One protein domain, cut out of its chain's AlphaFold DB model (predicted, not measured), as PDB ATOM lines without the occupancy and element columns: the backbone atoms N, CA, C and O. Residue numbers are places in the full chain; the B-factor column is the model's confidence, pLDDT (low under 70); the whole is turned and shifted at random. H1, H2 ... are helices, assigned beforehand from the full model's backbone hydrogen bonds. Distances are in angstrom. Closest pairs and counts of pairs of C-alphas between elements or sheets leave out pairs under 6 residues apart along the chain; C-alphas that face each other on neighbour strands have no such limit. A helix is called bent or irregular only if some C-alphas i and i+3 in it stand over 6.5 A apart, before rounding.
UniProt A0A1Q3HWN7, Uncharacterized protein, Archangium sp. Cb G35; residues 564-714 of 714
ATOM      1  N   ASP A 564      46.537 -37.334 -64.486       69.00
ATOM      2  CA  ASP A 564      45.629 -36.278 -63.983       69.00
ATOM      3  C   ASP A 564      46.134 -35.700 -62.641       69.00
ATOM      4  O   ASP A 564      46.359 -36.424 -61.669       69.00
ATOM      5  N   VAL A 565      46.312 -34.376 -62.577       69.88
ATOM      6  CA  VAL A 565      46.833 -33.636 -61.408       69.88
ATOM      7  C   VAL A 565      45.915 -33.744 -60.186       69.88
ATOM      8  O   VAL A 565      46.405 -33.924 -59.073       69.88
ATOM      9  N   VAL A 566      44.588 -33.680 -60.374       65.06
ATOM     10  CA  VAL A 566      43.587 -33.759 -59.278       65.06
ATOM     11  C   VAL A 566      43.626 -35.120 -58.578       65.06
ATOM     12  O   VAL A 566      43.144 -35.315 -57.463       65.06
ATOM     13  N   PHE A 567      44.196 -36.091 -59.261       68.06
ATOM     14  CA  PHE A 567      44.210 -37.462 -58.844       68.06
ATOM     15  C   PHE A 567      45.485 -37.846 -58.100       68.06
ATOM     16  O   PHE A 567      45.395 -38.451 -57.029       68.06
ATOM     17  N   PHE A 568      46.658 -37.437 -58.593       71.75
ATOM     18  CA  PHE A 568      47.900 -37.643 -57.845       71.75
ATOM     19  C   PHE A 568      47.838 -36.976 -56.473       71.75
ATOM     20  O   PHE A 568      48.322 -37.552 -55.503       71.75
ATOM     21  N   SER A 569      47.132 -35.849 -56.346       71.88
ATOM     22  CA  SER A 569      46.978 -35.179 -55.057       71.88
ATOM     23  C   SER A 569      46.209 -35.945 -53.989       71.88
ATOM     24  O   SER A 569      46.314 -35.610 -52.810       71.88
ATOM     25  N   ASN A 570      45.472 -36.988 -54.365       76.75
ATOM     26  CA  ASN A 570      44.741 -37.836 -53.426       76.75
ATOM     27  C   ASN A 570      45.381 -39.219 -53.248       76.75
ATOM     28  O   ASN A 570      45.068 -39.919 -52.286       76.75
ATOM     29  N   ALA A 571      46.326 -39.599 -54.113       78.00
ATOM     30  CA  ALA A 571      46.946 -40.922 -54.113       78.00
ATOM     31  C   ALA A 571      47.829 -41.208 -52.877       78.00
ATOM     32  O   ALA A 571      48.059 -42.369 -52.552       78.00
ATOM     33  N   TRP A 572      48.232 -40.194 -52.101       78.06
ATOM     34  CA  TRP A 572      48.882 -40.393 -50.790       78.06
ATOM     35  C   TRP A 572      47.987 -41.103 -49.759       78.06
ATOM     36  O   TRP A 572      48.476 -41.633 -48.760       78.06
ATOM     37  N   ARG A 573      46.664 -41.124 -49.985       79.88
ATOM     38  CA  ARG A 573      45.703 -41.851 -49.142       79.88
ATOM     39  C   ARG A 573      45.799 -43.364 -49.308       79.88
ATOM     40  O   ARG A 573      45.229 -44.077 -48.488       79.88
ATOM     41  N   LEU A 574      46.499 -43.854 -50.334       83.56
ATOM     42  CA  LEU A 574      46.688 -45.282 -50.559       83.56
ATOM     43  C   LEU A 574      47.593 -45.868 -49.459       83.56
ATOM     44  O   LEU A 574      48.743 -45.448 -49.324       83.56
ATOM     45  N   PRO A 575      47.117 -46.834 -48.656       83.06
ATOM     46  CA  PRO A 575      47.901 -47.507 -47.622       83.06
ATOM     47  C   PRO A 575      48.863 -48.548 -48.222       83.06
ATOM     48  O   PRO A 575      48.819 -49.722 -47.864       83.06
ATOM     49  N   LEU A 576      49.727 -48.125 -49.145       84.88
ATOM     50  CA  LEU A 576      50.725 -48.977 -49.793       84.88
ATOM     51  C   LEU A 576      52.120 -48.781 -49.173       84.88
ATOM     52  O   LEU A 576      52.426 -47.689 -48.679       84.88
ATOM     53  N   PRO A 577      52.991 -49.806 -49.205       86.50
ATOM     54  CA  PRO A 577      54.402 -49.652 -48.864       86.50
ATOM     55  C   PRO A 577      55.086 -48.590 -49.736       86.50
ATOM     56  O   PRO A 577      54.766 -48.436 -50.914       86.50
ATOM     57  N   HIS A 578      56.093 -47.897 -49.190       83.31
ATOM     58  CA  HIS A 578      56.812 -46.840 -49.920       83.31
ATOM     59  C   HIS A 578      57.430 -47.334 -51.237       83.31
ATOM     60  O   HIS A 578      57.469 -46.587 -52.211       83.31
ATOM     61  N   ALA A 579      57.897 -48.587 -51.276       84.31
ATOM     62  CA  ALA A 579      58.468 -49.187 -52.480       84.31
ATOM     63  C   ALA A 579      57.443 -49.306 -53.621       84.31
ATOM     64  O   ALA A 579      57.777 -49.013 -54.764       84.31
ATOM     65  N   GLU A 580      56.195 -49.663 -53.307       85.88
ATOM     66  CA  GLU A 580      55.120 -49.756 -54.301       85.88
ATOM     67  C   GLU A 580      54.683 -48.364 -54.768       85.88
ATOM     68  O   GLU A 580      54.548 -48.128 -55.966       85.88
ATOM     69  N   LEU A 581      54.529 -47.405 -53.843       82.38
ATOM     70  CA  LEU A 581      54.224 -46.014 -54.204       82.38
ATOM     71  C   LEU A 581      55.284 -45.449 -55.156       82.38
ATOM     72  O   LEU A 581      54.938 -44.847 -56.171       82.38
ATOM     73  N   ARG A 582      56.566 -45.704 -54.888       81.94
ATOM     74  CA  ARG A 582      57.668 -45.293 -55.765       81.94
ATOM     75  C   ARG A 582      57.501 -45.808 -57.191       81.94
ATOM     76  O   ARG A 582      57.677 -45.030 -58.124       81.94
ATOM     77  N   GLU A 583      57.169 -47.084 -57.359       84.31
ATOM     78  CA  GLU A 583      56.946 -47.681 -58.680       84.31
ATOM     79  C   GLU A 583      55.793 -46.981 -59.416       84.31
ATOM     80  O   GLU A 583      55.942 -46.566 -60.564       84.31
ATOM     81  N   ILE A 584      54.681 -46.735 -58.715       80.25
ATOM     82  CA  ILE A 584      53.485 -46.075 -59.264       80.25
ATOM     83  C   ILE A 584      53.777 -44.628 -59.691       80.25
ATOM     84  O   ILE A 584      53.317 -44.175 -60.741       80.25
ATOM     85  N   PHE A 585      54.539 -43.884 -58.884       83.12
ATOM     86  CA  PHE A 585      54.831 -42.472 -59.133       83.12
ATOM     87  C   PHE A 585      56.071 -42.238 -60.004       83.12
ATOM     88  O   PHE A 585      56.329 -41.091 -60.367       83.12
ATOM     89  N   GLN A 586      56.816 -43.276 -60.402       85.62
ATOM     90  CA  GLN A 586      58.060 -43.116 -61.165       85.62
ATOM     91  C   GLN A 586      57.856 -42.356 -62.486       85.62
ATOM     92  O   GLN A 586      58.647 -41.468 -62.815       85.62
ATOM     93  N   GLY A 587      56.791 -42.677 -63.228       85.00
ATOM     94  CA  GLY A 587      56.407 -41.961 -64.447       85.00
ATOM     95  C   GLY A 587      55.985 -40.510 -64.166       85.00
ATOM     96  O   GLY A 587      56.616 -39.588 -64.686       85.00
ATOM     97  N   PRO A 588      54.973 -40.271 -63.309       86.19
ATOM     98  CA  PRO A 588      54.518 -38.929 -62.930       86.19
ATOM     99  C   PRO A 588      55.610 -37.999 -62.380       86.19
ATOM    100  O   PRO A 588      55.652 -36.825 -62.749       86.19
ATOM    101  N   LEU A 589      56.536 -38.508 -61.561       88.00
ATOM    102  CA  LEU A 589      57.675 -37.745 -61.032       88.00
ATOM    103  C   LEU A 589      58.639 -37.269 -62.130       88.00
ATOM    104  O   LEU A 589      59.350 -36.285 -61.933       88.00
ATOM    105  N   ARG A 590      58.641 -37.933 -63.291       88.62
ATOM    106  CA  ARG A 590      59.425 -37.580 -64.488       88.62
ATOM    107  C   ARG A 590      58.571 -36.960 -65.599       88.62
ATOM    108  O   ARG A 590      59.055 -36.778 -66.712       88.62
ATOM    109  N   SER A 591      57.302 -36.650 -65.325       86.94
ATOM    110  CA  SER A 591      56.399 -36.056 -66.312       86.94
ATOM    111  C   SER A 591      56.971 -34.737 -66.839       86.94
ATOM    112  O   SER A 591      57.516 -33.972 -66.044       86.94
ATOM    113  N   PRO A 592      56.804 -34.391 -68.128       87.12
ATOM    114  CA  PRO A 592      57.181 -33.069 -68.633       87.12
ATOM    115  C   PRO A 592      56.358 -31.933 -67.997       87.12
ATOM    116  O   PRO A 592      56.832 -30.800 -67.916       87.12
ATOM    117  N   SER A 593      55.163 -32.225 -67.472       87.56
ATOM    118  CA  SER A 593      54.304 -31.248 -66.795       87.56
ATOM    119  C   SER A 593      54.762 -30.976 -65.361       87.56
ATOM    120  O   SER A 593      54.736 -31.868 -64.511       87.56
ATOM    121  N   ALA A 594      55.115 -29.720 -65.070       87.00
ATOM    122  CA  ALA A 594      55.524 -29.289 -63.731       87.00
ATOM    123  C   ALA A 594      54.445 -29.555 -62.670       87.00
ATOM    124  O   ALA A 594      54.776 -30.044 -61.595       87.00
ATOM    125  N   SER A 595      53.163 -29.344 -62.987       84.62
ATOM    126  CA  SER A 595      52.069 -29.605 -62.041       84.62
ATOM    127  C   SER A 595      51.841 -31.093 -61.771       84.62
ATOM    128  O   SER A 595      51.444 -31.453 -60.667       84.62
ATOM    129  N   ILE A 596      52.109 -31.981 -62.739       85.38
ATOM    130  CA  ILE A 596      52.056 -33.434 -62.490       85.38
ATOM    131  C   ILE A 596      53.220 -33.850 -61.586       85.38
ATOM    132  O   ILE A 596      53.002 -34.586 -60.625       85.38
ATOM    133  N   ARG A 597      54.432 -33.331 -61.838       89.69
ATOM    134  CA  ARG A 597      55.590 -33.568 -60.961       89.69
ATOM    135  C   ARG A 597      55.336 -33.053 -59.544       89.69
ATOM    136  O   ARG A 597      55.591 -33.780 -58.589       89.69
ATOM    137  N   ALA A 598      54.793 -31.843 -59.415       88.94
ATOM    138  CA  ALA A 598      54.448 -31.232 -58.137       88.94
ATOM    139  C   ALA A 598      53.409 -32.068 -57.370       88.94
ATOM    140  O   ALA A 598      53.604 -32.345 -56.188       88.94
ATOM    141  N   ALA A 599      52.356 -32.540 -58.050       87.56
ATOM    142  CA  ALA A 599      51.341 -33.414 -57.463       87.56
ATOM    143  C   ALA A 599      51.911 -34.752 -56.980       87.56
ATOM    144  O   ALA A 599      51.631 -35.183 -55.862       87.56
ATOM    145  N   ALA A 600      52.742 -35.396 -57.805       87.62
ATOM    146  CA  ALA A 600      53.390 -36.656 -57.460       87.62
ATOM    147  C   ALA A 600      54.375 -36.497 -56.289       87.62
ATOM    148  O   ALA A 600      54.377 -37.320 -55.373       87.62
ATOM    149  N   ALA A 601      55.163 -35.417 -56.272       90.19
ATOM    150  CA  ALA A 601      56.073 -35.099 -55.173       90.19
ATOM    151  C   ALA A 601      55.318 -34.818 -53.869       90.19
ATOM    152  O   ALA A 601      55.653 -35.396 -52.836       90.19
ATOM    153  N   GLY A 602      54.262 -33.998 -53.909       88.75
ATOM    154  CA  GLY A 602      53.427 -33.731 -52.737       88.75
ATOM    155  C   GLY A 602      52.778 -35.004 -52.184       88.75
ATOM    156  O   GLY A 602      52.765 -35.220 -50.973       88.75
ATOM    157  N   ALA A 603      52.306 -35.895 -53.061       86.50
ATOM    158  CA  ALA A 603      51.719 -37.168 -52.656       86.50
ATOM    159  C   ALA A 603      52.739 -38.115 -52.000       86.50
ATOM    160  O   ALA A 603      52.471 -38.668 -50.931       86.50
ATOM    161  N   MET A 604      53.924 -38.266 -52.599       87.38
ATOM    162  CA  MET A 604      55.026 -39.062 -52.041       87.38
ATOM    163  C   MET A 604      55.504 -38.510 -50.692       87.38
ATOM    164  O   MET A 604      55.716 -39.272 -49.746       87.38
ATOM    165  N   ALA A 605      55.599 -37.183 -50.569       88.88
ATOM    166  CA  ALA A 605      55.987 -36.519 -49.332       88.88
ATOM    167  C   ALA A 605      54.975 -36.768 -48.204       88.88
ATOM    168  O   ALA A 605      55.374 -37.131 -47.098       88.88
ATOM    169  N   ASN A 606      53.672 -36.665 -48.491       86.38
ATOM    170  CA  ASN A 606      52.602 -36.980 -47.534       86.38
ATOM    171  C   ASN A 606      52.535 -38.464 -47.161       86.38
ATOM    172  O   ASN A 606      52.158 -38.814 -46.041       86.38
ATOM    173  N   ALA A 607      52.924 -39.354 -48.074       82.06
ATOM    174  CA  ALA A 607      53.106 -40.762 -47.748       82.06
ATOM    175  C   ALA A 607      54.333 -41.000 -46.844       82.06
ATOM    176  O   ALA A 607      54.407 -42.035 -46.185       82.06
ATOM    177  N   GLY A 608      55.258 -40.036 -46.752       83.88
ATOM    178  CA  GLY A 608      56.486 -40.117 -45.966       83.88
ATOM    179  C   GLY A 608      57.658 -40.764 -46.707       83.88
ATOM    180  O   GLY A 608      58.594 -41.224 -46.048       83.88
ATOM    181  N   ALA A 609      57.607 -40.825 -48.041       83.88
ATOM    182  CA  ALA A 609      58.670 -41.370 -48.882       83.88
ATOM    183  C   ALA A 609      59.797 -40.344 -49.073       83.88
ATOM    184  O   ALA A 609      59.544 -39.214 -49.473       83.88
ATOM    185  N   SER A 610      61.042 -40.726 -48.784       79.50
ATOM    186  CA  SER A 610      62.200 -39.816 -48.769       79.50
ATOM    187  C   SER A 610      62.949 -39.708 -50.102       79.50
ATOM    188  O   SER A 610      63.858 -38.902 -50.234       79.50
ATOM    189  N   ASP A 611      62.604 -40.532 -51.083       85.12
ATOM    190  CA  ASP A 611      63.293 -40.686 -52.370       85.12
ATOM    191  C   ASP A 611      62.645 -39.877 -53.508       85.12
ATOM    192  O   ASP A 611      62.473 -40.355 -54.628       85.12
ATOM    193  N   ILE A 612      62.255 -38.638 -53.223       90.25
ATOM    194  CA  ILE A 612      61.614 -37.763 -54.207       90.25
ATOM    195  C   ILE A 612      62.699 -37.124 -55.089       90.25
ATOM    196  O   ILE A 612      63.609 -36.498 -54.546       90.25
ATOM    197  N   PRO A 613      62.620 -37.222 -56.432       93.50
ATOM    198  CA  PRO A 613      63.546 -36.529 -57.320       93.50
ATOM    199  C   PRO A 613      63.552 -35.024 -57.063       93.50
ATOM    200  O   PRO A 613      62.494 -34.397 -56.966       93.50
ATOM    201  N   GLU A 614      64.747 -34.443 -57.018       93.25
ATOM    202  CA  GLU A 614      64.961 -33.038 -56.674       93.25
ATOM    203  C   GLU A 614      64.116 -32.084 -57.539       93.25
ATOM    204  O   GLU A 614      63.459 -31.185 -57.022       93.25
ATOM    205  N   GLU A 615      64.038 -32.316 -58.853       92.88
ATOM    206  CA  GLU A 615      63.228 -31.495 -59.765       92.88
ATOM    207  C   GLU A 615      61.725 -31.530 -59.456       92.88
ATOM    208  O   GLU A 615      61.033 -30.519 -59.605       92.88
ATOM    209  N   ALA A 616      61.203 -32.679 -59.023       91.88
ATOM    210  CA  ALA A 616      59.799 -32.822 -58.657       91.88
ATOM    211  C   ALA A 616      59.515 -32.159 -57.300       91.88
ATOM    212  O   ALA A 616      58.502 -31.473 -57.147       91.88
ATOM    213  N   ALA A 617      60.443 -32.294 -56.347       92.19
ATOM    214  CA  ALA A 617      60.375 -31.601 -55.066       92.19
ATOM    215  C   ALA A 617      60.428 -30.073 -55.244       92.19
ATOM    216  O   ALA A 617      59.581 -29.372 -54.689       92.19
ATOM    217  N   ARG A 618      61.324 -29.549 -56.099       93.62
ATOM    218  CA  ARG A 618      61.370 -28.115 -56.444       93.62
ATOM    219  C   ARG A 618      60.085 -27.633 -57.113       93.62
ATOM    220  O   ARG A 618      59.628 -26.538 -56.801       93.62
ATOM    221  N   ALA A 619      59.473 -28.433 -57.990       91.44
ATOM    222  CA  ALA A 619      58.191 -28.078 -58.606       91.44
ATOM    223  C   ALA A 619      57.076 -27.912 -57.554       91.44
ATOM    224  O   ALA A 619      56.337 -26.931 -57.590       91.44
ATOM    225  N   CYS A 620      56.998 -28.823 -56.577       91.44
ATOM    226  CA  CYS A 620      56.058 -28.719 -55.455       91.44
ATOM    227  C   CYS A 620      56.361 -27.503 -54.561       91.44
ATOM    228  O   CYS A 620      55.468 -26.694 -54.317       91.44
ATOM    229  N   LEU A 621      57.619 -27.297 -54.150       90.81
ATOM    230  CA  LEU A 621      58.019 -26.119 -53.367       90.81
ATOM    231  C   LEU A 621      57.745 -24.795 -54.103       90.81
ATOM    232  O   LEU A 621      57.374 -23.810 -53.464       90.81
ATOM    233  N   GLY A 622      57.882 -24.771 -55.430       90.62
ATOM    234  CA  GLY A 622      57.514 -23.635 -56.276       90.62
ATOM    235  C   GLY A 622      56.030 -23.285 -56.164       90.62
ATOM    236  O   GLY A 622      55.705 -22.150 -55.819       90.62
ATOM    237  N   GLU A 623      55.138 -24.268 -56.341       90.06
ATOM    238  CA  GLU A 623      53.690 -24.061 -56.172       90.06
ATOM    239  C   GLU A 623      53.338 -23.620 -54.738       90.06
ATOM    240  O   GLU A 623      52.498 -22.742 -54.541       90.06
ATOM    241  N   MET A 624      54.017 -24.159 -53.716       88.38
ATOM    242  CA  MET A 624      53.831 -23.720 -52.326       88.38
ATOM    243  C   MET A 624      54.210 -22.244 -52.122       88.38
ATOM    244  O   MET A 624      53.504 -21.513 -51.424       88.38
ATOM    245  N   ARG A 625      55.324 -21.795 -52.719       89.38
ATOM    246  CA  ARG A 625      55.776 -20.397 -52.646       89.38
ATOM    247  C   ARG A 625      54.788 -19.465 -53.337       89.38
ATOM    248  O   ARG A 625      54.425 -18.445 -52.756       89.38
ATOM    249  N   GLU A 626      54.320 -19.835 -54.525       88.44
ATOM    250  CA  GLU A 626      53.289 -19.089 -55.253       88.44
ATOM    251  C   GLU A 626      51.995 -18.980 -54.440       88.44
ATOM    252  O   GLU A 626      51.428 -17.893 -54.318       88.44
ATOM    253  N   TYR A 627      51.564 -20.075 -53.807       86.94
ATOM    254  CA  TYR A 627      50.374 -20.090 -52.962       86.94
ATOM    255  C   TYR A 627      50.493 -19.135 -51.765       86.94
ATOM    256  O   TYR A 627      49.594 -18.320 -51.539       86.94
ATOM    257  N   VAL A 628      51.601 -19.194 -51.012       87.44
ATOM    258  CA  VAL A 628      51.834 -18.303 -49.859       87.44
ATOM    259  C   VAL A 628      51.943 -16.850 -50.307       87.44
ATOM    260  O   VAL A 628      51.296 -15.985 -49.715       87.44
ATOM    261  N   ALA A 629      52.694 -16.576 -51.377       87.62
ATOM    262  CA  ALA A 629      52.840 -15.231 -51.922       87.62
ATOM    263  C   ALA A 629      51.490 -14.637 -52.350       87.62
ATOM    264  O   ALA A 629      51.223 -13.468 -52.079       87.62
ATOM    265  N   CYS A 630      50.603 -15.444 -52.944       86.69
ATOM    266  CA  CYS A 630      49.287 -14.970 -53.373       86.69
ATOM    267  C   CYS A 630      48.348 -14.646 -52.202       86.69
ATOM    268  O   CYS A 630      47.531 -13.730 -52.293       86.69
ATOM    269  N   HIS A 631      48.463 -15.373 -51.087       84.00
ATOM    270  CA  HIS A 631      47.609 -15.173 -49.910       84.00
ATOM    271  C   HIS A 631      48.180 -14.167 -48.897       84.00
ATOM    272  O   HIS A 631      47.433 -13.672 -48.048       84.00
ATOM    273  N   ALA A 632      49.464 -13.809 -48.998       86.00
ATOM    274  CA  ALA A 632      50.110 -12.845 -48.109       86.00
ATOM    275  C   ALA A 632      49.411 -11.464 -48.058       86.00
ATOM    276  O   ALA A 632      49.214 -10.960 -46.950       86.00
ATOM    277  N   PRO A 633      48.945 -10.865 -49.178       85.88
ATOM    278  CA  PRO A 633      48.199  -9.604 -49.135       85.88
ATOM    279  C   PRO A 633      46.879  -9.710 -48.364       85.88
ATOM    280  O   PRO A 633      46.526  -8.799 -47.619       85.88
ATOM    281  N   GLY A 634      46.162 -10.832 -48.505       83.38
ATOM    282  CA  GLY A 634      44.920 -11.085 -47.770       83.38
ATOM    283  C   GLY A 634      45.165 -11.226 -46.268       83.38
ATOM    284  O   GLY A 634      44.426 -10.660 -45.465       83.38
ATOM    285  N   LEU A 635      46.242 -11.918 -45.883       84.56
ATOM    286  CA  LEU A 635      46.658 -12.038 -44.484       84.56
ATOM    287  C   LEU A 635      47.040 -10.674 -43.889       84.56
ATOM    288  O   LEU A 635      46.600 -10.336 -42.793       84.56
ATOM    289  N   ALA A 636      47.790  -9.860 -44.639       85.75
ATOM    290  CA  ALA A 636      48.153  -8.505 -44.230       85.75
ATOM    291  C   ALA A 636      46.920  -7.593 -44.075       85.75
ATOM    292  O   ALA A 636      46.813  -6.864 -43.090       85.75
ATOM    293  N   ALA A 637      45.959  -7.667 -45.003       84.81
ATOM    294  CA  ALA A 637      44.727  -6.875 -44.965       84.81
ATOM    295  C   ALA A 637      43.766  -7.289 -43.834       84.81
ATOM    296  O   ALA A 637      43.028  -6.455 -43.296       84.81
ATOM    297  N   ALA A 638      43.758  -8.570 -43.459       85.38
ATOM    298  CA  ALA A 638      42.947  -9.074 -42.354       85.38
ATOM    299  C   ALA A 638      43.448  -8.587 -40.985       85.38
ATOM    300  O   ALA A 638      42.641  -8.382 -40.072       85.38
ATOM    301  N   GLY A 639      44.754  -8.336 -40.860       86.06
ATOM    302  CA  GLY A 639      45.398  -7.986 -39.599       86.06
ATOM    303  C   GLY A 639      45.630  -9.214 -38.704       86.06
ATOM    304  O   GLY A 639      45.548 -10.350 -39.183       86.06
ATOM    305  N   PRO A 640      45.935  -9.024 -37.406       87.25
ATOM    306  CA  PRO A 640      46.274 -10.124 -36.507       87.25
ATOM    307  C   PRO A 640      45.144 -11.154 -36.421       87.25
ATOM    308  O   PRO A 640      43.967 -10.794 -36.405       87.25
ATOM    309  N   ILE A 641      45.517 -12.436 -36.373       84.38
ATOM    310  CA  ILE A 641      44.565 -13.546 -36.273       84.38
ATOM    311  C   ILE A 641      43.798 -13.395 -34.947       84.38
ATOM    312  O   ILE A 641      44.434 -13.350 -33.890       84.38
ATOM    313  N   PRO A 642      42.458 -13.301 -34.972       83.75
ATOM    314  CA  PRO A 642      41.666 -13.133 -33.763       83.75
ATOM    315  C   PRO A 642      41.792 -14.365 -32.865       83.75
ATOM    316  O   PRO A 642      41.860 -15.500 -33.343       83.75
ATOM    317  N   ASN A 643      41.782 -14.147 -31.550       83.62
ATOM    318  CA  ASN A 643      41.828 -15.239 -30.581       83.62
ATOM    319  C   ASN A 643      40.641 -16.206 -30.787       83.62
ATOM    320  O   ASN A 643      39.541 -15.754 -31.117       83.62
ATOM    321  N   PRO A 644      40.794 -17.519 -30.520       78.50
ATOM    322  CA  PRO A 644      39.706 -18.491 -30.683       78.50
ATOM    323  C   PRO A 644      38.419 -18.137 -29.912       78.50
ATOM    324  O   PRO A 644      37.324 -18.481 -30.353       78.50
ATOM    325  N   GLY A 645      38.549 -17.420 -28.788       79.75
ATOM    326  CA  GLY A 645      37.440 -16.922 -27.965       79.75
ATOM    327  C   GLY A 645      36.835 -15.582 -28.406       79.75
ATOM    328  O   GLY A 645      35.936 -15.085 -27.734       79.75
ATOM    329  N   ALA A 646      37.307 -14.976 -29.499       84.56
ATOM    330  CA  ALA A 646      36.781 -13.703 -29.981       84.56
ATOM    331  C   ALA A 646      35.302 -13.824 -30.420       84.56
ATOM    332  O   ALA A 646      34.888 -14.874 -30.950       84.56
ATOM    333  N   PRO A 647      34.493 -12.758 -30.255       85.56
ATOM    334  CA  PRO A 647      33.121 -12.719 -30.741       85.56
ATOM    335  C   PRO A 647      33.018 -13.119 -32.218       85.56
ATOM    336  O   PRO A 647      33.845 -12.749 -33.053       85.56
ATOM    337  N   LEU A 648      31.969 -13.871 -32.559       82.94
ATOM    338  CA  LEU A 648      31.723 -14.339 -33.927       82.94
ATOM    339  C   LEU A 648      31.749 -13.200 -34.981       82.94
ATOM    340  O   LEU A 648      32.330 -13.416 -36.045       82.94
ATOM    341  N   PRO A 649      31.194 -11.992 -34.724       86.25
ATOM    342  CA  PRO A 649      31.249 -10.882 -35.682       86.25
ATOM    343  C   PRO A 649      32.673 -10.423 -36.019       86.25
ATOM    344  O   PRO A 649      32.971 -10.139 -37.177       86.25
ATOM    345  N   GLU A 650      33.568 -10.410 -35.031       85.25
ATOM    346  CA  GLU A 650      34.968 -10.015 -35.204       85.25
ATOM    347  C   GLU A 650      35.716 -11.029 -36.078       85.25
ATOM    348  O   GLU A 650      36.356 -10.666 -37.067       85.25
ATOM    349  N   ARG A 651      35.543 -12.324 -35.783       85.31
ATOM    350  CA  ARG A 651      36.110 -13.415 -36.591       85.31
ATOM    351  C   ARG A 651      35.575 -13.410 -38.025       85.31
ATOM    352  O   ARG A 651      36.343 -13.624 -38.961       85.31
ATOM    353  N   LYS A 652      34.293 -13.089 -38.231       84.81
ATOM    354  CA  LYS A 652      33.701 -12.927 -39.573       84.81
ATOM    355  C   LYS A 652      34.309 -11.767 -40.342       84.81
ATOM    356  O   LYS A 652      34.656 -11.925 -41.510       84.81
ATOM    357  N   GLN A 653      34.443 -10.607 -39.707       87.69
ATOM    358  CA  GLN A 653      35.029  -9.434 -40.347       87.69
ATOM    359  C   GLN A 653      36.500  -9.677 -40.702       87.69
ATOM    360  O   GLN A 653      36.964  -9.240 -41.754       87.69
ATOM    361  N   TRP A 654      37.227 -10.403 -39.853       90.00
ATOM    362  CA  TRP A 654      38.573 -10.874 -40.163       90.00
ATOM    363  C   TRP A 654      38.579 -11.818 -41.374       90.00
ATOM    364  O   TRP A 654      39.272 -11.547 -42.352       90.00
ATOM    365  N   CYS A 655      37.729 -12.850 -41.387       88.56
ATOM    366  CA  CYS A 655      37.629 -13.789 -42.507       88.56
ATOM    367  C   CYS A 655      37.199 -13.142 -43.825       88.56
ATOM    368  O   CYS A 655      37.679 -13.534 -44.884       88.56
ATOM    369  N   SER A 656      36.310 -12.150 -43.779       86.38
ATOM    370  CA  SER A 656      35.893 -11.385 -44.956       86.38
ATOM    371  C   SER A 656      37.072 -10.617 -45.560       86.38
ATOM    372  O   SER A 656      37.306 -10.695 -46.764       86.38
ATOM    373  N   ARG A 657      37.881  -9.960 -44.715       85.69
ATOM    374  CA  ARG A 657      39.104  -9.261 -45.139       85.69
ATOM    375  C   ARG A 657      40.169 -10.225 -45.661       85.69
ATOM    376  O   ARG A 657      40.733  -9.976 -46.719       85.69
ATOM    377  N   PHE A 658      40.378 -11.354 -44.985       83.75
ATOM    378  CA  PHE A 658      41.305 -12.399 -45.428       83.75
ATOM    379  C   PHE A 658      40.903 -12.991 -46.789       83.75
ATOM    380  O   PHE A 658      41.749 -13.218 -47.653       83.75
ATOM    381  N   ARG A 659      39.598 -13.208 -47.010       79.56
ATOM    382  CA  ARG A 659      39.052 -13.760 -48.261       79.56
ATOM    383  C   ARG A 659      38.893 -12.738 -49.382       79.56
ATOM    384  O   ARG A 659      38.637 -13.166 -50.507       79.56
ATOM    385  N   ALA A 660      39.078 -11.442 -49.133       76.19
ATOM    386  CA  ALA A 660      39.071 -10.388 -50.154       76.19
ATOM    387  C   ALA A 660      40.319 -10.432 -51.071       76.19
ATOM    388  O   ALA A 660      40.818  -9.400 -51.516       76.19
ATOM    389  N   LYS A 661      40.837 -11.639 -51.337       65.94
ATOM    390  CA  LYS A 661      42.023 -11.909 -52.150       65.94
ATOM    391  C   LYS A 661      41.792 -11.550 -53.629       65.94
ATOM    392  O   LYS A 661      40.641 -11.527 -54.078       65.94
ATOM    393  N   PRO A 662      42.865 -11.316 -54.409       61.72
ATOM    394  CA  PRO A 662      42.774 -11.170 -55.862       61.72
ATOM    395  C   PRO A 662      42.043 -12.363 -56.499       61.72
ATOM    396  O   PRO A 662      42.246 -13.507 -56.085       61.72
ATOM    397  N   ARG A 663      41.202 -12.112 -57.516       60.44
ATOM    398  CA  ARG A 663      40.377 -13.144 -58.186       60.44
ATOM    399  C   ARG A 663      41.193 -14.273 -58.844       60.44
ATOM    400  O   ARG A 663      40.623 -15.330 -59.087       60.44
ATOM    401  N   ASP A 664      42.496 -14.073 -59.048       66.69
ATOM    402  CA  ASP A 664      43.372 -14.971 -59.816       66.69
ATOM    403  C   ASP A 664      44.312 -15.836 -58.955       66.69
ATOM    404  O   ASP A 664      45.212 -16.488 -59.483       66.69
ATOM    405  N   CYS A 665      44.135 -15.878 -57.628       72.31
ATOM    406  CA  CYS A 665      44.963 -16.754 -56.795       72.31
ATOM    407  C   CYS A 665      44.655 -18.234 -57.041       72.31
ATOM    408  O   CYS A 665      43.562 -18.709 -56.733       72.31
ATOM    409  N   SER A 666      45.660 -18.969 -57.524       67.75
ATOM    410  CA  SER A 666      45.628 -20.427 -57.620       67.75
ATOM    411  C   SER A 666      45.467 -21.046 -56.228       67.75
ATOM    412  O   SER A 666      46.277 -20.805 -55.336       67.75
ATOM    413  N   ASP A 667      44.447 -21.885 -56.049       68.88
ATOM    414  CA  ASP A 667      44.266 -22.704 -54.840       68.88
ATOM    415  C   ASP A 667      45.133 -23.987 -54.877       68.88
ATOM    416  O   ASP A 667      44.884 -24.945 -54.144       68.88
ATOM    417  N   ARG A 668      46.127 -24.054 -55.777       69.25
ATOM    418  CA  ARG A 668      46.982 -25.231 -55.972       69.25
ATOM    419  C   ARG A 668      48.196 -25.162 -55.060       69.25
ATOM    420  O   ARG A 668      49.065 -24.320 -55.245       69.25
ATOM    421  N   VAL A 669      48.277 -26.113 -54.140       78.19
ATOM    422  CA  VAL A 669      49.499 -26.457 -53.414       78.19
ATOM    423  C   VAL A 669      49.881 -27.860 -53.859       78.19
ATOM    424  O   VAL A 669      49.100 -28.792 -53.659       78.19
ATOM    425  N   CYS A 670      51.030 -28.001 -54.521       83.38
ATOM    426  CA  CYS A 670      51.536 -29.275 -55.036       83.38
ATOM    427  C   CYS A 670      50.444 -30.101 -55.732       83.38
ATOM    428  O   CYS A 670      50.136 -31.217 -55.326       83.38
ATOM    429  N   GLY A 671      49.769 -29.513 -56.719       70.12
ATOM    430  CA  GLY A 671      48.705 -30.167 -57.476       70.12
ATOM    431  C   GLY A 671      47.429 -30.492 -56.692       70.12
ATOM    432  O   GLY A 671      46.750 -31.449 -57.056       70.12
ATOM    433  N   TYR A 672      47.082 -29.695 -55.672       74.06
ATOM    434  CA  TYR A 672      45.931 -29.854 -54.754       74.06
ATOM    435  C   TYR A 672      46.131 -30.860 -53.606       74.06
ATOM    436  O   TYR A 672      45.155 -31.338 -53.021       74.06
ATOM    437  N   VAL A 673      47.375 -31.193 -53.257       70.69
ATOM    438  CA  VAL A 673      47.665 -31.974 -52.048       70.69
ATOM    439  C   VAL A 673      47.416 -31.078 -50.826       70.69
ATOM    440  O   VAL A 673      48.282 -30.309 -50.426       70.69
ATOM    441  N   SER A 674      46.211 -31.156 -50.254       60.69
ATOM    442  CA  SER A 674      45.831 -30.403 -49.047       60.69
ATOM    443  C   SER A 674      46.708 -30.795 -47.856       60.69
ATOM    444  O   SER A 674      46.880 -31.991 -47.596       60.69
ATOM    445  N   LEU A 675      47.204 -29.794 -47.120       58.62
ATOM    446  CA  LEU A 675      47.890 -29.922 -45.834       58.62
ATOM    447  C   LEU A 675      49.083 -30.880 -45.872       58.62
ATOM    448  O   LEU A 675      49.053 -31.957 -45.275       58.62
ATOM    449  N   LEU A 676      50.172 -30.443 -46.512       60.78
ATOM    450  CA  LEU A 676      51.483 -31.031 -46.246       60.78
ATOM    451  C   LEU A 676      51.773 -30.877 -44.750       60.78
ATOM    452  O   LEU A 676      51.963 -29.767 -44.238       60.78
ATOM    453  N   ASP A 677      51.758 -31.996 -44.031       73.38
ATOM    454  CA  ASP A 677      52.139 -31.992 -42.629       73.38
ATOM    455  C   ASP A 677      53.627 -31.610 -42.489       73.38
ATOM    456  O   ASP A 677      54.386 -31.475 -43.456       73.38
ATOM    457  N   GLU A 678      54.073 -31.359 -41.261       81.88
ATOM    458  CA  GLU A 678      55.463 -30.958 -41.031       81.88
ATOM    459  C   GLU A 678      56.464 -32.018 -41.518       81.88
ATOM    460  O   GLU A 678      57.572 -31.679 -41.932       81.88
ATOM    461  N   ARG A 679      56.062 -33.293 -41.526       84.94
ATOM    462  CA  ARG A 679      56.883 -34.396 -42.016       84.94
ATOM    463  C   ARG A 679      57.040 -34.324 -43.533       84.94
ATOM    464  O   ARG A 679      58.167 -34.411 -44.009       84.94
ATOM    465  N   ALA A 680      55.961 -34.112 -44.278       86.88
ATOM    466  CA  ALA A 680      55.987 -33.981 -45.729       86.88
ATOM    467  C   ALA A 680      56.830 -32.776 -46.173       86.88
ATOM    468  O   ALA A 680      57.654 -32.891 -47.079       86.88
ATOM    469  N   ARG A 681      56.714 -31.639 -45.472       87.50
ATOM    470  CA  ARG A 681      57.571 -30.467 -45.722       87.50
ATOM    471  C   ARG A 681      59.047 -30.761 -45.476       87.50
ATOM    472  O   ARG A 681      59.872 -30.428 -46.318       87.50
ATOM    473  N   LYS A 682      59.379 -31.433 -44.366       88.56
ATOM    474  CA  LYS A 682      60.761 -31.853 -44.070       88.56
ATOM    475  C   LYS A 682      61.316 -32.784 -45.143       88.56
ATOM    476  O   LYS A 682      62.475 -32.641 -45.510       88.56
ATOM    477  N   VAL A 683      60.498 -33.696 -45.666       89.50
ATOM    478  CA  VAL A 683      60.881 -34.586 -46.769       89.50
ATOM    479  C   VAL A 683      61.189 -33.795 -48.045       89.50
ATOM    480  O   VAL A 683      62.230 -34.020 -48.655       89.50
ATOM    481  N   LEU A 684      60.329 -32.845 -48.427       90.50
ATOM    482  CA  LEU A 684      60.545 -32.009 -49.616       90.50
ATOM    483  C   LEU A 684      61.783 -31.118 -49.474       90.50
ATOM    484  O   LEU A 684      62.590 -31.050 -50.396       90.50
ATOM    485  N   SER A 685      61.961 -30.487 -48.312       89.56
ATOM    486  CA  SER A 685      63.144 -29.679 -48.004       89.56
ATOM    487  C   SER A 685      64.427 -30.502 -47.976       89.56
ATOM    488  O   SER A 685      65.453 -30.049 -48.469       89.56
ATOM    489  N   ALA A 686      64.390 -31.725 -47.444       90.44
ATOM    490  CA  ALA A 686      65.550 -32.613 -47.449       90.44
ATOM    491  C   ALA A 686      65.957 -33.033 -48.872       90.44
ATOM    492  O   ALA A 686      67.141 -33.232 -49.126       90.44
ATOM    493  N   ALA A 687      64.996 -33.145 -49.795       90.38
ATOM    494  CA  ALA A 687      65.259 -33.518 -51.183       90.38
ATOM    495  C   ALA A 687      65.910 -32.395 -52.014       90.38
ATOM    496  O   ALA A 687      66.569 -32.696 -53.006       90.38
ATOM    497  N   THR A 688      65.728 -31.122 -51.639       90.75
ATOM    498  CA  THR A 688      66.222 -29.955 -52.403       90.75
ATOM    499  C   THR A 688      67.271 -29.120 -51.673       90.75
ATOM    500  O   THR A 688      67.956 -28.318 -52.300       90.75
ATOM    501  N   GLY A 689      67.369 -29.244 -50.347       88.69
ATOM    502  CA  GLY A 689      68.111 -28.312 -49.497       88.69
ATOM    503  C   GLY A 689      67.435 -26.941 -49.324       88.69
ATOM    504  O   GLY A 689      68.004 -26.073 -48.668       88.69
ATOM    505  N   GLU A 690      66.236 -26.730 -49.883       89.75
ATOM    506  CA  GLU A 690      65.474 -25.478 -49.768       89.75
ATOM    507  C   GLU A 690      64.521 -25.505 -48.563       89.75
ATOM    508  O   GLU A 690      63.881 -26.517 -48.262       89.75
ATOM    509  N   GLU A 691      64.351 -24.364 -47.894       87.50
ATOM    510  CA  GLU A 691      63.359 -24.222 -46.826       87.50
ATOM    511  C   GLU A 691      61.928 -24.221 -47.396       87.50
ATOM    512  O   GLU A 691      61.607 -23.505 -48.346       87.50
ATOM    513  N   SER A 692      61.052 -25.048 -46.818       84.44
ATOM    514  CA  SER A 692      59.655 -25.149 -47.240       84.44
ATOM    515  C   SER A 692      58.821 -24.003 -46.650       84.44
ATOM    516  O   SER A 692      58.831 -23.815 -45.430       84.44
ATOM    517  N   PRO A 693      58.054 -23.255 -47.464       84.06
ATOM    518  CA  PRO A 693      57.236 -22.151 -46.969       84.06
ATOM    519  C   PRO A 693      56.085 -22.647 -46.072       84.06
ATOM    520  O   PRO A 693      55.586 -23.771 -46.209       84.06
ATOM    521  N   ASP A 694      55.625 -21.797 -45.147       82.12
ATOM    522  CA  ASP A 694      54.594 -22.165 -44.168       82.12
ATOM    523  C   ASP A 694      53.160 -22.120 -44.721       82.12
ATOM    524  O   ASP A 694      52.327 -21.295 -44.348       82.12
ATOM    525  N   VAL A 695      52.857 -23.056 -45.621       82.00
ATOM    526  CA  VAL A 695      51.532 -23.198 -46.244       82.00
ATOM    527  C   VAL A 695      50.448 -23.593 -45.234       82.00
ATOM    528  O   VAL A 695      49.301 -23.166 -45.357       82.00
ATOM    529  N   ARG A 696      50.803 -24.364 -44.195       79.75
ATOM    530  CA  ARG A 696      49.851 -24.918 -43.216       79.75
ATOM    531  C   ARG A 696      49.081 -23.828 -42.473       79.75
ATOM    532  O   ARG A 696      47.891 -23.997 -42.206       79.75
ATOM    533  N   THR A 697      49.753 -22.734 -42.124       81.62
ATOM    534  CA  THR A 697      49.124 -21.596 -41.446       81.62
ATOM    535  C   THR A 697      48.089 -20.936 -42.352       81.62
ATOM    536  O   THR A 697      46.958 -20.716 -41.927       81.62
ATOM    537  N   VAL A 698      48.427 -20.709 -43.624       82.81
ATOM    538  CA  VAL A 698      47.518 -20.105 -44.609       82.81
ATOM    539  C   VAL A 698      46.311 -21.009 -44.893       82.81
ATOM    540  O   VAL A 698      45.173 -20.541 -44.845       82.81
ATOM    541  N   GLU A 699      46.530 -22.307 -45.128       78.25
ATOM    542  CA  GLU A 699      45.454 -23.269 -45.413       78.25
ATOM    543  C   GLU A 699      44.496 -23.453 -44.231       78.25
ATOM    544  O   GLU A 699      43.280 -23.481 -44.430       78.25
ATOM    545  N   ARG A 700      45.014 -23.549 -42.996       81.12
ATOM    546  CA  ARG A 700      44.175 -23.690 -41.795       81.12
ATOM    547  C   ARG A 700      43.262 -22.481 -41.617       81.12
ATOM    548  O   ARG A 700      42.062 -22.649 -41.442       81.12
ATOM    549  N   LEU A 701      43.813 -21.273 -41.737       83.31
ATOM    550  CA  LEU A 701      43.037 -20.034 -41.634       83.31
ATOM    551  C   LEU A 701      41.954 -19.955 -42.715       83.31
ATOM    552  O   LEU A 701      40.833 -19.520 -42.451       83.31
ATOM    553  N   PHE A 702      42.260 -20.425 -43.925       81.12
ATOM    554  CA  PHE A 702      41.279 -20.511 -44.999       81.12
ATOM    555  C   PHE A 702      40.152 -21.505 -44.684       81.12
ATOM    556  O   PHE A 702      38.980 -21.150 -44.820       81.12
ATOM    557  N   GLN A 703      40.480 -22.716 -44.227       79.31
ATOM    558  CA  GLN A 703      39.495 -23.737 -43.849       79.31
ATOM    559  C   GLN A 703      38.604 -23.278 -42.688       79.31
ATOM    560  O   GLN A 703      37.382 -23.397 -42.784       79.31
ATOM    561  N   ASP A 704      39.186 -22.676 -41.648       81.50
ATOM    562  CA  ASP A 704      38.452 -22.138 -40.498       81.50
ATOM    563  C   ASP A 704      37.461 -21.049 -40.936       81.50
ATOM    564  O   ASP A 704      36.292 -21.055 -40.543       81.50
ATOM    565  N   CYS A 705      37.885 -20.151 -41.832       83.50
ATOM    566  CA  CYS A 705      37.002 -19.139 -42.404       83.50
ATOM    567  C   CYS A 705      35.881 -19.725 -43.273       83.50
ATOM    568  O   CYS A 705      34.761 -19.208 -43.255       83.50
ATOM    569  N   VAL A 706      36.145 -20.790 -44.037       79.75
ATOM    570  CA  VAL A 706      35.119 -21.474 -44.844       79.75
ATOM    571  C   VAL A 706      34.097 -22.173 -43.948       79.75
ATOM    572  O   VAL A 706      32.898 -21.996 -44.166       79.75
ATOM    573  N   LEU A 707      34.546 -22.906 -42.925       77.44
ATOM    574  CA  LEU A 707      33.674 -23.590 -41.969       77.44
ATOM    575  C   LEU A 707      32.803 -22.599 -41.191       77.44
ATOM    576  O   LEU A 707      31.596 -22.809 -41.089       77.44
ATOM    577  N   MET A 708      33.376 -21.489 -40.711       78.94
ATOM    578  CA  MET A 708      32.617 -20.451 -40.000       78.94
ATOM    579  C   MET A 708      31.519 -19.817 -40.863       78.94
ATOM    580  O   MET A 708      30.415 -19.601 -40.372       78.94
ATOM    581  N   ILE A 709      31.790 -19.547 -42.145       75.00
ATOM    582  CA  ILE A 709      30.791 -18.983 -43.070       75.00
ATOM    583  C   ILE A 709      29.734 -20.030 -43.458       75.00
ATOM    584  O   ILE A 709      28.574 -19.691 -43.682       75.00
ATOM    585  N   TRP A 710      30.114 -21.306 -43.563       73.25
ATOM    586  CA  TRP A 710      29.194 -22.382 -43.932       73.25
ATOM    587  C   TRP A 710      28.225 -22.754 -42.802       73.25
ATOM    588  O   TRP A 710      27.044 -22.948 -43.077       73.25
ATOM    589  N   MET A 711      28.688 -22.785 -41.547       71.25
ATOM    590  CA  MET A 711      27.846 -23.053 -40.368       71.25
ATOM    591  C   MET A 711      26.751 -22.001 -40.132       71.25
ATOM    592  O   MET A 711      25.811 -22.279 -39.410       71.25
ATOM    593  N   GLU A 712      26.859 -20.809 -40.723       64.69
ATOM    594  CA  GLU A 712      25.839 -19.753 -40.643       64.69
ATOM    595  C   GLU A 712      24.746 -19.882 -41.716       64.69
ATOM    596  O   GLU A 712      23.646 -19.363 -41.554       64.69
ATOM    597  N   LYS A 713      25.051 -20.538 -42.844       63.12
ATOM    598  CA  LYS A 713      24.088 -20.745 -43.940       63.12
ATOM    599  C   LYS A 713      23.181 -21.960 -43.726       63.12
ATOM    600  O   LYS A 713      22.267 -22.163 -44.523       63.12
ATOM    601  N   ARG A 714      23.479 -22.777 -42.719       53.75
ATOM    602  CA  ARG A 714      22.633 -23.859 -42.211       53.75
ATOM    603  C   ARG A 714      21.952 -23.383 -40.945       53.75
ATOM    604  O   ARG A 714      20.793 -23.802 -40.754       53.75
TER     605      ARG A 714
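AT A GLANCE: This is residues 564 to 714 of the 714 residues of an uncharacterized protein of Archangium sp. Cb G35 (UniProt A0A1Q3HWN7). What does the model look like? It is an elongated body built along one long helix, H4: near one end of H4, H3 crosses it with H1 and H2 side by side with H3 and with H6 packed on both H3 and H4. Toward the other end H5 and H7 join H4 in a triangle, H7 starting near the middle of H4 and H5 packing on both. What is it made of? The printed part has 151 residues with seven named helices, H1 to H7 in chain order, and no named strand; the class is all helix. It is compact, with a radius of gyration of the C-alphas of 16.8 A and spans of 50 by 29 by 25 A.

HOW THE PARTS SIT: What does the longest helix touch first? H4, residues 614 to 638, and H3, residues 594 to 607, are the hubs, touching four helices each. With residues 616 to 623 alone, H4 touches H3 about perpendicular at 90 degrees, the closest C-alphas being those of Ala 598 and Cys 620, 4.0 A apart. H6, residues 678 to 688, touches H3 at a steep tilt of 52 degrees, the closest C-alphas being those of Ala 605 and Ala 680, 4.4 A apart. What joins H3? H1, residues 565 to 571, touches it the same way at a shallow tilt of 12 degrees, the closest C-alphas being those of Ser 569 and Ala 599, 5.3 A apart. H2, residues 578 to 589, forms a helical hairpin with H3, the closest C-alphas being those of Leu 589 and Arg 597, 4.7 A apart. What lies toward the end of H4? With residues 634 to 638 alone it touches H5, residues 648 to 659, the closest C-alphas being those of Gly 634 and Phe 658, 4.5 A apart. H7, residues 695 to 713, touches H5 at a steep tilt of 55 degrees, the closest C-alphas being those of Cys 655 and Cys 705, 5.4 A apart. H3 is apart from both H5 and H7. Do the backbones hold helical pairs? Every O i to N i+4 pair is within hydrogen-bond range in H3, H5 and H6; the counts are 2 of 3 in H1, 6 of 8 in H2, 19 of 21 in H4 and 13 of 15 in H7.

IN THESE COORDINATES: Where do the long helices run? H4 spans 35.6 A from C-alpha 614 at (64.961, -33.038, -56.674) to C-alpha 638 at (42.947, -9.074, -42.354), with a kink of 32 degrees near residue 631. H7 spans 27.6 A and ends with C-alpha 713 at (24.088, -20.745, -43.940). Which helices are irregular? H2 is, with C-alphas 584 and 587 7.2 A apart, and H4 only just, with C-alphas 630 and 633 6.9 A apart.

THE WHOLE: How far does it reach? The two C-alphas farthest apart, those of Glu 583 and Pro 647, are 50.7 A apart, and the printed part has no cut. Which link is long? H5 to H6, residues 660 to 677, is the long link. Where is confidence low? The pLDDT is under 70 at residues 564 to 567, 661 to 664, 666 to 668, 674 to 676 and 712 to 714.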